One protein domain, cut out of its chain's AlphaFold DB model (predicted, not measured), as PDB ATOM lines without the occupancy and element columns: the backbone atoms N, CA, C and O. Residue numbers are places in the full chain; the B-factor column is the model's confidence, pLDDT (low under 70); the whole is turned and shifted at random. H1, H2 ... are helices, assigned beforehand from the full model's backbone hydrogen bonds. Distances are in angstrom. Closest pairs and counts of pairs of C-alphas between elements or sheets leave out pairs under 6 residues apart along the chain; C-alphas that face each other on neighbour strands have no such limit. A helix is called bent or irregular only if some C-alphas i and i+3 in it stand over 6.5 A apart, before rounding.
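What this domain is: This is residues 11 to 102 of the 104 residues of the protein "DNA methylase" of Clostridiaceae bacterium (UniProt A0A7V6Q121). Look for two helical hairpins packed crosswise on each other: the longest helix, H3, folds back into H4, and H1, paired with H2, crosses H4 at about a right angle. Before H1, residues 11 to 27 make a long stretch with no named element, lying 10 to 20 A from the mean of the C-alphas. The printed part has 92 residues with four named helices, H1, H2, H3 and H4 in chain order, and no named strand; the class is all helix. The whole is compact, with a radius of gyration of the C-alphas of 12.4 A, and its rounded outline spans 35 by 30 by 22 A.

Where its parts are: Find C-alpha 59 at (288.316, 194.010, 242.281); from there H3, residues 59 to 78, runs 28.2 A to C-alpha 78, with a kink of 36 degrees near residue 66. H4, residues 83 to 100, covers 26.2 A and ends at C-alpha 100, at (294.437, 197.585, 232.476). Both are irregular: C-alphas 61 and 64 of H3 are 7.7 A apart, and C-alphas 84 and 87 of H4 are 7.6 A apart. H1, residues 28 to 42, begins at C-alpha 28, at (285.683, 185.362, 239.421), and covers 21.0 A. H2, residues 45 to 55, covers 15.6 A.

How they stand to each other: Start at H3 and H4, a helical hairpin: they touch, closest at the C-alphas of Ala 74 and Ala 89, 4.0 A apart, and run opposite ways at a shallow tilt of 32 degrees, only just short of steep. H1 touches H3 with residues 28 to 32 alone, at a steep tilt of 66 degrees; the closest C-alphas are those of Val 32 and Ile 66, 7.0 A apart. With residues 36 to 40 alone H1 touches H4, about perpendicular at 77 degrees; look at the closest C-alphas, Val 40 and Tyr 91, 6.6 A apart. H1 and H2 are the other helical hairpin, opposite ways at a steep tilt of 38 degrees, with the C-alphas of Ala 35 and Gly 48 closest at 4.1 A. H4 touches H2 with residues 91 to 99 alone, closest at the C-alphas of Leu 95 and Thr 45, 5.6 A apart; the tilt is steep at 69 degrees, only just short of about perpendicular. H2 and H3 are close but not clearly touching; their closest C-alphas, Arg 53 and Tyr 59, are 5.7 A apart. In the backbone, every O i to N i+4 pair is within hydrogen-bond range in H1 and H2, against 11 of 16 in H3 and 12 of 14 in H4.

The domain as a whole: The two C-alphas farthest apart are those of Pro 57 and Glu 80, 36.5 A. The printed part, residues 11 to 102, has no cut, and the links H1 to H2, H2 to H3 and H3 to H4 are tight. The mean pLDDT of the printed part is 96.4, and no printed residue is under 70.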
ATOM      1  N   MET A  11     276.913 185.754 226.571       97.75
ATOM      2  CA  MET A  11     275.511 186.027 226.241       97.75
ATOM      3  C   MET A  11     274.577 184.859 226.570       97.75
ATOM      4  O   MET A  11     273.446 185.079 227.001       97.75
ATOM      5  N   GLU A  12     275.049 183.621 226.439       96.88
ATOM      6  CA  GLU A  12     274.256 182.429 226.757       96.88
ATOM      7  C   GLU A  12     274.152 182.147 228.256       96.88
ATOM      8  O   GLU A  12     273.114 181.670 228.726       96.88
ATOM      9  N   PHE A  13     275.207 182.438 229.024       95.69
ATOM     10  CA  PHE A  13     275.117 182.433 230.485       95.69
ATOM     11  C   PHE A  13     274.192 183.548 230.981       95.69
ATOM     12  O   PHE A  13     273.357 183.326 231.865       95.69
ATOM     13  N   GLY A  14     274.331 184.746 230.407       96.56
ATOM     14  CA  GLY A  14     273.608 185.939 230.823       96.56
ATOM     15  C   GLY A  14     273.789 186.223 232.313       96.56
ATOM     16  O   GLY A  14     274.849 185.977 232.895       96.56
ATOM     17  N   MET A  15     272.712 186.672 232.957       96.00
ATOM     18  CA  MET A  15     272.681 186.952 234.400       96.00
ATOM     19  C   MET A  15     272.120 185.801 235.241       96.00
ATOM     20  O   MET A  15     272.076 185.891 236.465       96.00
ATOM     21  N   ARG A  16     271.691 184.700 234.611       90.94
ATOM     22  CA  ARG A  16     271.065 183.589 235.338       90.94
ATOM     23  C   ARG A  16     272.071 182.940 236.287       90.94
ATOM     24  O   ARG A  16     273.200 182.638 235.892       90.94
ATOM     25  N   GLY A  17     271.643 182.722 237.525       85.81
ATOM     26  CA  GLY A  17     272.432 182.059 238.560       85.81
ATOM     27  C   GLY A  17     273.435 182.948 239.292       85.81
ATOM     28  O   GLY A  17     273.933 182.505 240.310       85.81
ATOM     29  N   ILE A  18     273.708 184.191 238.864       92.94
ATOM     30  CA  ILE A  18     274.605 185.091 239.620       92.94
ATOM     31  C   ILE A  18     274.146 185.217 241.078       92.94
ATOM     32  O   ILE A  18     272.957 185.403 241.330       92.94
ATOM     33  N   GLY A  19     275.084 185.089 242.022       86.69
ATOM     34  CA  GLY A  19     274.785 185.127 243.460       86.69
ATOM     35  C   GLY A  19     274.049 183.888 243.987       86.69
ATOM     36  O   GLY A  19     273.568 183.887 245.118       86.69
ATOM     37  N   GLY A  20     273.915 182.841 243.167       90.25
ATOM     38  CA  GLY A  20     273.268 181.585 243.529       90.25
ATOM     39  C   GLY A  20     274.087 180.726 244.496       90.25
ATOM     40  O   GLY A  20     275.208 181.055 244.880       90.25
ATOM     41  N   THR A  21     273.522 179.581 244.883       89.94
ATOM     42  CA  THR A  21     274.128 178.659 245.859       89.94
ATOM     43  C   THR A  21     275.159 177.707 245.256       89.94
ATOM     44  O   THR A  21     275.905 177.063 245.997       89.94
ATOM     45  N   ASP A  22     275.223 177.582 243.926       91.94
ATOM     46  CA  ASP A  22     276.229 176.739 243.292       91.94
ATOM     47  C   ASP A  22     277.617 177.397 243.315       91.94
ATOM     48  O   ASP A  22     277.777 178.620 243.327       91.94
ATOM     49  N   LYS A  23     278.654 176.554 243.315       91.50
ATOM     50  CA  LYS A  23     280.042 177.009 243.452       91.50
ATOM     51  C   LYS A  23     280.496 177.889 242.292       91.50
ATOM     52  O   LYS A  23     281.385 178.705 242.498       91.50
ATOM     53  N   PHE A  24     279.939 177.714 241.093       93.31
ATOM     54  CA  PHE A  24     280.353 178.464 239.910       93.31
ATOM     55  C   PHE A  24     279.800 179.891 239.930       93.31
ATOM     56  O   PHE A  24     280.514 180.830 239.572       93.31
ATOM     57  N   SER A  25     278.570 180.060 240.410       93.19
ATOM     58  CA  SER A  25     277.823 181.319 240.424       93.19
ATOM     59  C   SER A  25     278.500 182.492 241.132       93.19
ATOM     60  O   SER A  25     278.231 183.641 240.787       93.19
ATOM     61  N   ASN A  26     279.422 182.207 242.054       90.75
ATOM     62  CA  ASN A  26     280.164 183.210 242.823       90.75
ATOM     63  C   ASN A  26     281.652 183.300 242.433       90.75
ATOM     64  O   ASN A  26     282.436 183.966 243.104       90.75
ATOM     65  N   THR A  27     282.077 182.616 241.367       95.94
ATOM     66  CA  THR A  27     283.482 182.647 240.930       95.94
ATOM     67  C   THR A  27     283.842 183.956 240.235       95.94
ATOM     68  O   THR A  27     282.997 184.638 239.648       95.94
ATOM     69  N   LEU A  28     285.142 184.261 240.213       97.38
ATOM     70  CA  LEU A  28     285.683 185.362 239.421       97.38
ATOM     71  C   LEU A  28     285.347 185.206 237.932       97.38
ATOM     72  O   LEU A  28     284.853 186.142 237.313       97.38
ATOM     73  N   LEU A  29     285.540 184.006 237.373       97.38
ATOM     74  CA  LEU A  29     285.224 183.724 235.971       97.38
ATOM     75  C   LEU A  29     283.748 183.995 235.658       97.38
ATOM     76  O   LEU A  29     283.435 184.611 234.641       97.38
ATOM     77  N   ARG A  30     282.828 183.578 236.537       97.19
ATOM     78  CA  ARG A  30     281.399 183.833 236.343       97.19
ATOM     79  C   ARG A  30     281.075 185.328 236.325       97.19
ATOM     80  O   ARG A  30     280.254 185.743 235.503       97.19
ATOM     81  N   ASN A  31     281.720 186.108 237.190       97.75
ATOM     82  CA  ASN A  31     281.590 187.563 237.218       97.75
ATOM     83  C   ASN A  31     282.195 188.229 235.976       97.75
ATOM     84  O   ASN A  31     281.586 189.147 235.435       97.75
ATOM     85  N   VAL A  32     283.320 187.730 235.458       98.38
ATOM     86  CA  VAL A  32     283.886 188.187 234.176       98.38
ATOM     87  C   VAL A  32     282.929 187.906 233.013       98.38
ATOM     88  O   VAL A  32     282.695 188.780 232.182       98.38
ATOM     89  N   LEU A  33     282.299 186.727 232.976       98.31
ATOM     90  CA  LEU A  33     281.281 186.411 231.967       98.31
ATOM     91  C   LEU A  33     280.034 187.299 232.101       98.31
ATOM     92  O   LEU A  33     279.465 187.702 231.092       98.31
ATOM     93  N   ALA A  34     279.612 187.642 233.323       98.38
ATOM     94  CA  ALA A  34     278.523 188.598 233.532       98.38
ATOM     95  C   ALA A  34     278.903 190.013 233.066       98.38
ATOM     96  O   ALA A  34     278.120 190.653 232.371       98.38
ATOM     97  N   ALA A  35     280.121 190.469 233.359       98.56
ATOM     98  CA  ALA A  35     280.632 191.752 232.888       98.56
ATOM     99  C   ALA A  35     280.647 191.844 231.356       98.56
ATOM    100  O   ALA A  35     280.198 192.840 230.792       98.56
ATOM    101  N   LEU A  36     281.104 190.783 230.681       98.62
ATOM    102  CA  LEU A  36     281.066 190.687 229.221       98.62
ATOM    103  C   LEU A  36     279.642 190.692 228.679       98.62
ATOM    104  O   LEU A  36     279.369 191.410 227.724       98.62
ATOM    105  N   HIS A  37     278.727 189.942 229.298       98.69
ATOM    106  CA  HIS A  37     277.318 189.958 228.910       98.69
ATOM    107  C   HIS A  37     276.742 191.376 228.956       98.69
ATOM    108  O   HIS A  37     276.093 191.805 228.005       98.69
ATOM    109  N   GLN A  38     277.002 192.108 230.041       98.62
ATOM    110  CA  GLN A  38     276.521 193.478 230.199       98.62
ATOM    111  C   GLN A  38     277.160 194.424 229.176       98.62
ATOM    112  O   GLN A  38     276.445 195.207 228.557       98.62
ATOM    113  N   ALA A  39     278.472 194.318 228.946       98.69
ATOM    114  CA  ALA A  39     279.183 195.147 227.975       98.69
ATOM    115  C   ALA A  39     278.701 194.922 226.536       98.69
ATOM    116  O   ALA A  39     278.449 195.882 225.819       98.69
ATOM    117  N   VAL A  40     278.533 193.660 226.129       98.62
ATOM    118  CA  VAL A  40     278.040 193.298 224.792       98.62
ATOM    119  C   VAL A  40     276.599 193.771 224.616       98.62
ATOM    120  O   VAL A  40     276.276 194.395 223.615       98.62
ATOM    121  N   LYS A  41     275.733 193.518 225.606       98.50
ATOM    122  CA  LYS A  41     274.314 193.889 225.551       98.50
ATOM    123  C   LYS A  41     274.090 195.405 225.522       98.50
ATOM    124  O   LYS A  41     273.130 195.852 224.906       98.50
ATOM    125  N   ALA A  42     274.922 196.167 226.229       98.44
ATOM    126  CA  ALA A  42     274.849 197.626 226.274       98.44
ATOM    127  C   ALA A  42     275.659 198.308 225.161       98.44
ATOM    128  O   ALA A  42     275.618 199.528 225.054       98.44
ATOM    129  N   GLU A  43     276.423 197.534 224.387       98.38
ATOM    130  CA  GLU A  43     277.440 198.028 223.456       98.38
ATOM    131  C   GLU A  43     278.443 199.009 224.100       98.38
ATOM    132  O   GLU A  43     278.988 199.905 223.460       98.38
ATOM    133  N   ASP A  44     278.716 198.818 225.396       98.38
ATOM    134  CA  ASP A  44     279.510 199.726 226.219       98.38
ATOM    135  C   ASP A  44     280.357 198.958 227.249       98.38
ATOM    136  O   ASP A  44     279.876 198.420 228.251       98.38
ATOM    137  N   THR A  45     281.672 198.949 227.028       98.12
ATOM    138  CA  THR A  45     282.644 198.303 227.929       98.12
ATOM    139  C   THR A  45     282.706 198.921 229.323       98.12
ATOM    140  O   THR A  45     283.072 198.229 230.279       98.12
ATOM    141  N   THR A  46     282.308 200.184 229.486       98.44
ATOM    142  CA  THR A  46     282.290 200.829 230.800       98.44
ATOM    143  C   THR A  46     281.256 200.191 231.723       98.44
ATOM    144  O   THR A  46     281.529 200.046 232.916       98.44
ATOM    145  N   VAL A  47     280.139 199.694 231.178       98.62
ATOM    146  CA  VAL A  47     279.125 198.940 231.928       98.62
ATOM    147  C   VAL A  47     279.718 197.643 232.483       98.62
ATOM    148  O   VAL A  47     279.529 197.331 233.659       98.62
ATOM    149  N   GLY A  48     280.506 196.921 231.679       98.50
ATOM    150  CA  GLY A  48     281.207 195.710 232.120       98.50
ATOM    151  C   GLY A  48     282.239 195.982 233.219       98.50
ATOM    152  O   GLY A  48     282.285 195.268 234.221       98.50
ATOM    153  N   ARG A  49     283.036 197.052 233.094       98.44
ATOM    154  CA  ARG A  49     283.970 197.458 234.160       98.44
ATOM    155  C   ARG A  49     283.224 197.820 235.446       98.44
ATOM    156  O   ARG A  49     283.641 197.412 236.528       98.44
ATOM    157  N   ASN A  50     282.135 198.579 235.340       98.38
ATOM    158  CA  ASN A  50     281.346 198.999 236.498       98.38
ATOM    159  C   ASN A  50     280.721 197.794 237.215       98.38
ATOM    160  O   ASN A  50     280.754 197.751 238.440       98.38
ATOM    161  N   TRP A  51     280.247 196.786 236.473       98.19
ATOM    162  CA  TRP A  51     279.821 195.505 237.048       98.19
ATOM    163  C   TRP A  51     280.922 194.891 237.920       98.19
ATOM    164  O   TRP A  51     280.696 194.598 239.087       98.19
ATOM    165  N   LEU A  52     282.138 194.753 237.384       98.00
ATOM    166  CA  LEU A  52     283.251 194.145 238.122       98.00
ATOM    167  C   LEU A  52     283.630 194.940 239.371       98.00
ATOM    168  O   LEU A  52     283.897 194.339 240.405       98.00
ATOM    169  N   ARG A  53     283.628 196.274 239.296       97.38
ATOM    170  CA  ARG A  53     283.897 197.139 240.454       97.38
ATOM    171  C   ARG A  53     282.847 196.998 241.553       97.38
ATOM    172  O   ARG A  53     283.204 197.021 242.724       97.38
ATOM    173  N   ASN A  54     281.578 196.878 241.173       96.69
ATOM    174  CA  ASN A  54     280.469 196.840 242.120       96.69
ATOM    175  C   ASN A  54     280.304 195.455 242.760       96.69
ATOM    176  O   ASN A  54     280.049 195.358 243.955       96.69
ATOM    177  N   GLU A  55     280.474 194.391 241.974       95.56
ATOM    178  CA  GLU A  55     280.152 193.022 242.395       95.56
ATOM    179  C   GLU A  55     281.349 192.259 242.971       95.56
ATOM    180  O   GLU A  55     281.173 191.239 243.638       95.56
ATOM    181  N   LEU A  56     282.581 192.726 242.736       95.12
ATOM    182  CA  LEU A  56     283.787 192.120 243.299       95.12
ATOM    183  C   LEU A  56     284.405 193.053 244.347       95.12
ATOM    184  O   LEU A  56     285.174 193.946 243.989       95.12
ATOM    185  N   PRO A  57     284.188 192.803 245.654       92.25
ATOM    186  CA  PRO A  57     284.855 193.560 246.716       92.25
ATOM    187  C   PRO A  57     286.388 193.552 246.589       92.25
ATOM    188  O   PRO A  57     287.065 194.504 246.961       92.25
ATOM    189  N   SER A  58     286.944 192.478 246.022       93.56
ATOM    190  CA  SER A  58     288.372 192.297 245.753       93.56
ATOM    191  C   SER A  58     288.802 192.731 244.345       93.56
ATOM    192  O   SER A  58     289.849 192.289 243.876       93.56
ATOM    193  N   TYR A  59     288.021 193.566 243.650       97.00
ATOM    194  CA  TYR A  59     288.316 194.010 242.281       97.00
ATOM    195  C   TYR A  59     289.765 194.485 242.118       97.00
ATOM    196  O   TYR A  59     290.490 193.980 241.263       97.00
ATOM    197  N   TRP A  60     290.218 195.400 242.981       96.81
ATOM    198  CA  TRP A  60     291.555 195.989 242.880       96.81
ATOM    199  C   TRP A  60     292.679 194.963 243.034       96.81
ATOM    200  O   TRP A  60     293.638 194.988 242.265       96.81
ATOM    201  N   SER A  61     292.550 194.026 243.976       96.88
ATOM    202  CA  SER A  61     293.562 192.986 244.191       96.88
ATOM    203  C   SER A  61     293.525 191.885 243.126       96.88
ATOM    204  O   SER A  61     294.538 191.229 242.895       96.88
ATOM    205  N   GLN A  62     292.392 191.694 242.443       96.69
ATOM    206  CA  GLN A  62     292.212 190.684 241.391       96.69
ATOM    207  C   GLN A  62     292.297 191.246 239.970       96.69
ATOM    208  O   GLN A  62     292.206 190.487 239.008       96.69
ATOM    209  N   ARG A  63     292.508 192.555 239.816       97.50
ATOM    210  CA  ARG A  63     292.530 193.266 238.531       97.50
ATOM    211  C   ARG A  63     293.412 192.594 237.482       97.50
ATOM    212  O   ARG A  63     292.966 192.380 236.360       97.50
ATOM    213  N   ASN A  64     294.633 192.207 237.852       97.88
ATOM    214  CA  ASN A  64     295.548 191.531 236.928       97.88
ATOM    215  C   ASN A  64     294.985 190.178 236.473       97.88
ATOM    216  O   ASN A  64     295.003 189.879 235.287       97.88
ATOM    217  N   LEU A  65     294.409 189.393 237.386       98.50
ATOM    218  CA  LEU A  65     293.791 188.114 237.039       98.50
ATOM    219  C   LEU A  65     292.549 188.294 236.153       98.50
ATOM    220  O   LEU A  65     292.345 187.517 235.226       98.50
ATOM    221  N   ILE A  66     291.738 189.325 236.397       98.69
ATOM    222  CA  ILE A  66     290.598 189.678 235.538       98.69
ATOM    223  C   ILE A  66     291.072 189.958 234.109       98.69
ATOM    224  O   ILE A  66     290.499 189.429 233.158       98.69
ATOM    225  N   VAL A  67     292.131 190.758 233.966       98.69
ATOM    226  CA  VAL A  67     292.739 191.072 232.667       98.69
ATOM    227  C   VAL A  67     293.240 189.807 231.972       98.69
ATOM    228  O   VAL A  67     292.957 189.627 230.791       98.69
ATOM    229  N   GLU A  68     293.901 188.893 232.686       98.75
ATOM    230  CA  GLU A  68     294.355 187.624 232.102       98.75
ATOM    231  C   GLU A  68     293.192 186.726 231.650       98.75
ATOM    232  O   GLU A  68     293.242 186.150 230.563       98.75
ATOM    233  N   ILE A  69     292.101 186.651 232.421       98.69
ATOM    234  CA  ILE A  69     290.892 185.915 232.010       98.69
ATOM    235  C   ILE A  69     290.295 186.531 230.737       98.69
ATOM    236  O   ILE A  69     289.912 185.806 229.819       98.69
ATOM    237  N   LEU A  70     290.213 187.860 230.663       98.81
ATOM    238  CA  LEU A  70     289.687 188.555 229.489       98.81
ATOM    239  C   LEU A  70     290.587 188.378 228.263       98.81
ATOM    240  O   LEU A  70     290.075 188.119 227.179       98.81
ATOM    241  N   ASN A  71     291.908 188.437 228.431       98.75
ATOM    242  CA  ASN A  71     292.875 188.152 227.369       98.75
ATOM    243  C   ASN A  71     292.734 186.718 226.845       98.75
ATOM    244  O   ASN A  71     292.740 186.495 225.633       98.75
ATOM    245  N   TYR A  72     292.544 185.748 227.743       98.31
ATOM    246  CA  TYR A  72     292.268 184.368 227.354       98.31
ATOM    247  C   TYR A  72     290.979 184.267 226.528       98.31
ATOM    248  O   TYR A  72     290.984 183.658 225.460       98.31
ATOM    249  N   ILE A  73     289.889 184.911 226.960       98.25
ATOM    250  CA  ILE A  73     288.630 184.939 226.197       98.25
ATOM    251  C   ILE A  73     288.816 185.631 224.838       98.25
ATOM    252  O   ILE A  73     288.320 185.134 223.831       98.25
ATOM    253  N   ALA A  74     289.562 186.735 224.780       98.38
ATOM    254  CA  ALA A  74     289.849 187.444 223.535       98.38
ATOM    255  C   ALA A  74     290.601 186.564 222.524       98.38
ATOM    256  O   ALA A  74     290.347 186.651 221.326       98.38
ATOM    257  N   SER A  75     291.470 185.663 222.995       97.50
ATOM    258  CA  SER A  75     292.201 184.734 222.124       97.50
ATOM    259  C   SER A  75     291.300 183.725 221.393       97.50
ATOM    260  O   SER A  75     291.707 183.182 220.365       97.50
ATOM    261  N   ILE A  76     290.058 183.521 221.863       95.75
ATOM    262  CA  ILE A  76     289.082 182.615 221.234       95.75
ATOM    263  C   ILE A  76     288.725 183.074 219.814       95.75
ATOM    264  O   ILE A  76     288.384 182.236 218.982       95.75
ATOM    265  N   GLU A  77     288.854 184.367 219.489       92.94
ATOM    266  CA  GLU A  77     288.578 184.864 218.131       92.94
ATOM    267  C   GLU A  77     289.437 184.189 217.047       92.94
ATOM    268  O   GLU A  77     289.050 184.176 215.880       92.94
ATOM    269  N   HIS A  78     290.594 183.633 217.423       92.25
ATOM    270  CA  HIS A  78     291.523 182.957 216.517       92.25
ATOM    271  C   HIS A  78     291.238 181.454 216.369       92.25
ATOM    272  O   HIS A  78     291.942 180.766 215.632       92.25
ATOM    273  N   ILE A  79     290.227 180.923 217.061       92.94
ATOM    274  CA  ILE A  79     289.855 179.509 217.003       92.94
ATOM    275  C   ILE A  79     288.772 179.317 215.931       92.94
ATOM    276  O   ILE A  79     287.613 179.682 216.124       92.94
ATOM    277  N   GLU A  80     289.136 178.688 214.809       91.06
ATOM    278  CA  GLU A  80     288.278 178.545 213.616       91.06
ATOM    279  C   GLU A  80     286.900 177.922 213.897       91.06
ATOM    280  O   GLU A  80     285.900 178.304 213.291       91.06
ATOM    281  N   ASN A  81     286.819 176.975 214.836       90.50
ATOM    282  CA  ASN A  81     285.578 176.268 215.159       90.50
ATOM    283  C   ASN A  81     284.724 176.952 216.247       90.50
ATOM    284  O   ASN A  81     283.751 176.355 216.714       90.50
ATOM    285  N   MET A  82     285.045 178.193 216.638       92.56
ATOM    286  CA  MET A  82     284.284 178.976 217.625       92.56
ATOM    287  C   MET A  82     283.758 180.323 217.085       92.56
ATOM    288  O   MET A  82     283.874 181.344 217.765       92.56
ATOM    289  N   PRO A  83     283.114 180.373 215.900       93.88
ATOM    290  CA  PRO A  83     282.656 181.636 215.310       93.88
ATOM    291  C   PRO A  83     281.605 182.365 216.164       93.88
ATOM    292  O   PRO A  83     281.486 183.585 216.089       93.88
ATOM    293  N   HIS A  84     280.863 181.638 217.006       94.75
ATOM    294  CA  HIS A  84     279.849 182.190 217.910       94.75
ATOM    295  C   HIS A  84     280.428 183.006 219.074       94.75
ATOM    296  O   HIS A  84     279.658 183.650 219.768       94.75
ATOM    297  N   TRP A  85     281.747 182.989 219.286       97.06
ATOM    298  CA  TRP A  85     282.431 183.796 220.305       97.06
ATOM    299  C   TRP A  85     282.966 185.133 219.787       97.06
ATOM    300  O   TRP A  85     283.492 185.915 220.576       97.06
ATOM    301  N   LYS A  86     282.890 185.396 218.477       95.75
ATOM    302  CA  LYS A  86     283.605 186.508 217.833       95.75
ATOM    303  C   LYS A  86     283.294 187.875 218.456       95.75
ATOM    304  O   LYS A  86     284.207 188.673 218.653       95.75
ATOM    305  N   GLU A  87     282.030 188.133 218.782       96.88
ATOM    306  CA  GLU A  87     281.615 189.409 219.372       96.88
ATOM    307  C   GLU A  87     282.125 189.538 220.815       96.88
ATOM    308  O   GLU A  87     282.774 190.519 221.174       96.88
ATOM    309  N   GLU A  88     281.910 188.514 221.639       97.75
ATOM    310  CA  GLU A  88     282.370 188.477 223.023       97.75
ATOM    311  C   GLU A  88     283.897 188.546 223.138       97.75
ATOM    312  O   GLU A  88     284.406 189.212 224.037       97.75
ATOM    313  N   ALA A  89     284.639 187.911 222.227       98.25
ATOM    314  CA  ALA A  89     286.097 187.976 222.182       98.25
ATOM    315  C   ALA A  89     286.592 189.401 221.870       98.25
ATOM    316  O   ALA A  89     287.510 189.901 222.529       98.25
ATOM    317  N   ARG A  90     285.917 190.108 220.951       98.38
ATOM    318  CA  ARG A  90     286.178 191.527 220.667       98.38
ATOM    319  C   ARG A  90     285.950 192.394 221.907       98.38
ATOM    320  O   ARG A  90     286.826 193.178 222.272       98.38
ATOM    321  N   TYR A  91     284.806 192.248 222.581       98.75
ATOM    322  CA  TYR A  91     284.519 192.995 223.813       98.75
ATOM    323  C   TYR A  91     285.464 192.627 224.959       98.75
ATOM    324  O   TYR A  91     285.813 193.503 225.746       98.75
ATOM    325  N   ALA A  92     285.921 191.375 225.041       98.81
ATOM    326  CA  ALA A  92     286.896 190.954 226.040       98.81
ATOM    327  C   ALA A  92     288.230 191.675 225.883       98.81
ATOM    328  O   ALA A  92     288.763 192.165 226.876       98.81
ATOM    329  N   ARG A  93     288.709 191.843 224.648       98.69
ATOM    330  CA  ARG A  93     289.903 192.643 224.360       98.69
ATOM    331  C   ARG A  93     289.739 194.094 224.813       98.69
ATOM    332  O   ARG A  93     290.603 194.624 225.504       98.69
ATOM    333  N   LEU A  94     288.619 194.729 224.465       98.75
ATOM    334  CA  LEU A  94     288.358 196.123 224.838       98.75
ATOM    335  C   LEU A  94     288.225 196.300 226.357       98.75
ATOM    336  O   LEU A  94     288.781 197.236 226.928       98.75
ATOM    337  N   LEU A  95     287.518 195.384 227.022       98.75
ATOM    338  CA  LEU A  95     287.348 195.407 228.470       98.75
ATOM    339  C   LEU A  95     288.673 195.144 229.200       98.75
ATOM    340  O   LEU A  95     288.931 195.786 230.215       98.75
ATOM    341  N   ALA A  96     289.526 194.253 228.684       98.75
ATOM    342  CA  ALA A  96     290.855 194.006 229.238       98.75
ATOM    343  C   ALA A  96     291.699 195.285 229.235       98.75
ATOM    344  O   ALA A  96     292.274 195.635 230.264       98.75
ATOM    345  N   GLU A  97     291.718 196.015 228.118       98.44
ATOM    346  CA  GLU A  97     292.451 197.280 228.015       98.44
ATOM    347  C   GLU A  97     291.857 198.374 228.902       98.44
ATOM    348  O   GLU A  97     292.593 199.092 229.582       98.44
ATOM    349  N   LEU A  98     290.529 198.472 228.979       98.44
ATOM    350  CA  LEU A  98     289.875 199.416 229.881       98.44
ATOM    351  C   LEU A  98     290.246 199.145 231.347       98.44
ATOM    352  O   LEU A  98     290.550 200.077 232.087       98.44
ATOM    353  N   ILE A  99     290.246 197.876 231.766       98.12
ATOM    354  CA  ILE A  99     290.612 197.478 233.129       98.12
ATOM    355  C   ILE A  99     292.109 197.673 233.369       98.12
ATOM    356  O   ILE A  99     292.477 198.152 234.435       98.12
ATOM    357  N   ARG A 100     292.978 197.377 232.394       97.81
ATOM    358  CA  ARG A 100     294.437 197.585 232.476       97.81
ATOM    359  C   ARG A 100     294.826 199.047 232.686       97.81
ATOM    360  O   ARG A 100     295.868 199.300 233.292       97.81
ATOM    361  N   ASN A 101     293.994 199.984 232.245       97.00
ATOM    362  CA  ASN A 101     294.186 201.424 232.446       97.00
ATOM    363  C   ASN A 101     293.346 201.985 233.602       97.00
ATOM    364  O   ASN A 101     293.349 203.182 233.862       97.00
ATOM    365  N   ASP A 102     292.622 201.128 234.318       93.56
ATOM    366  CA  ASP A 102     291.734 201.563 235.380       93.56
ATOM    367  C   ASP A 102     292.523 201.944 236.637       93.56
ATOM    368  O   ASP A 102     293.228 201.091 237.185       93.56
TER     369      ASP A 102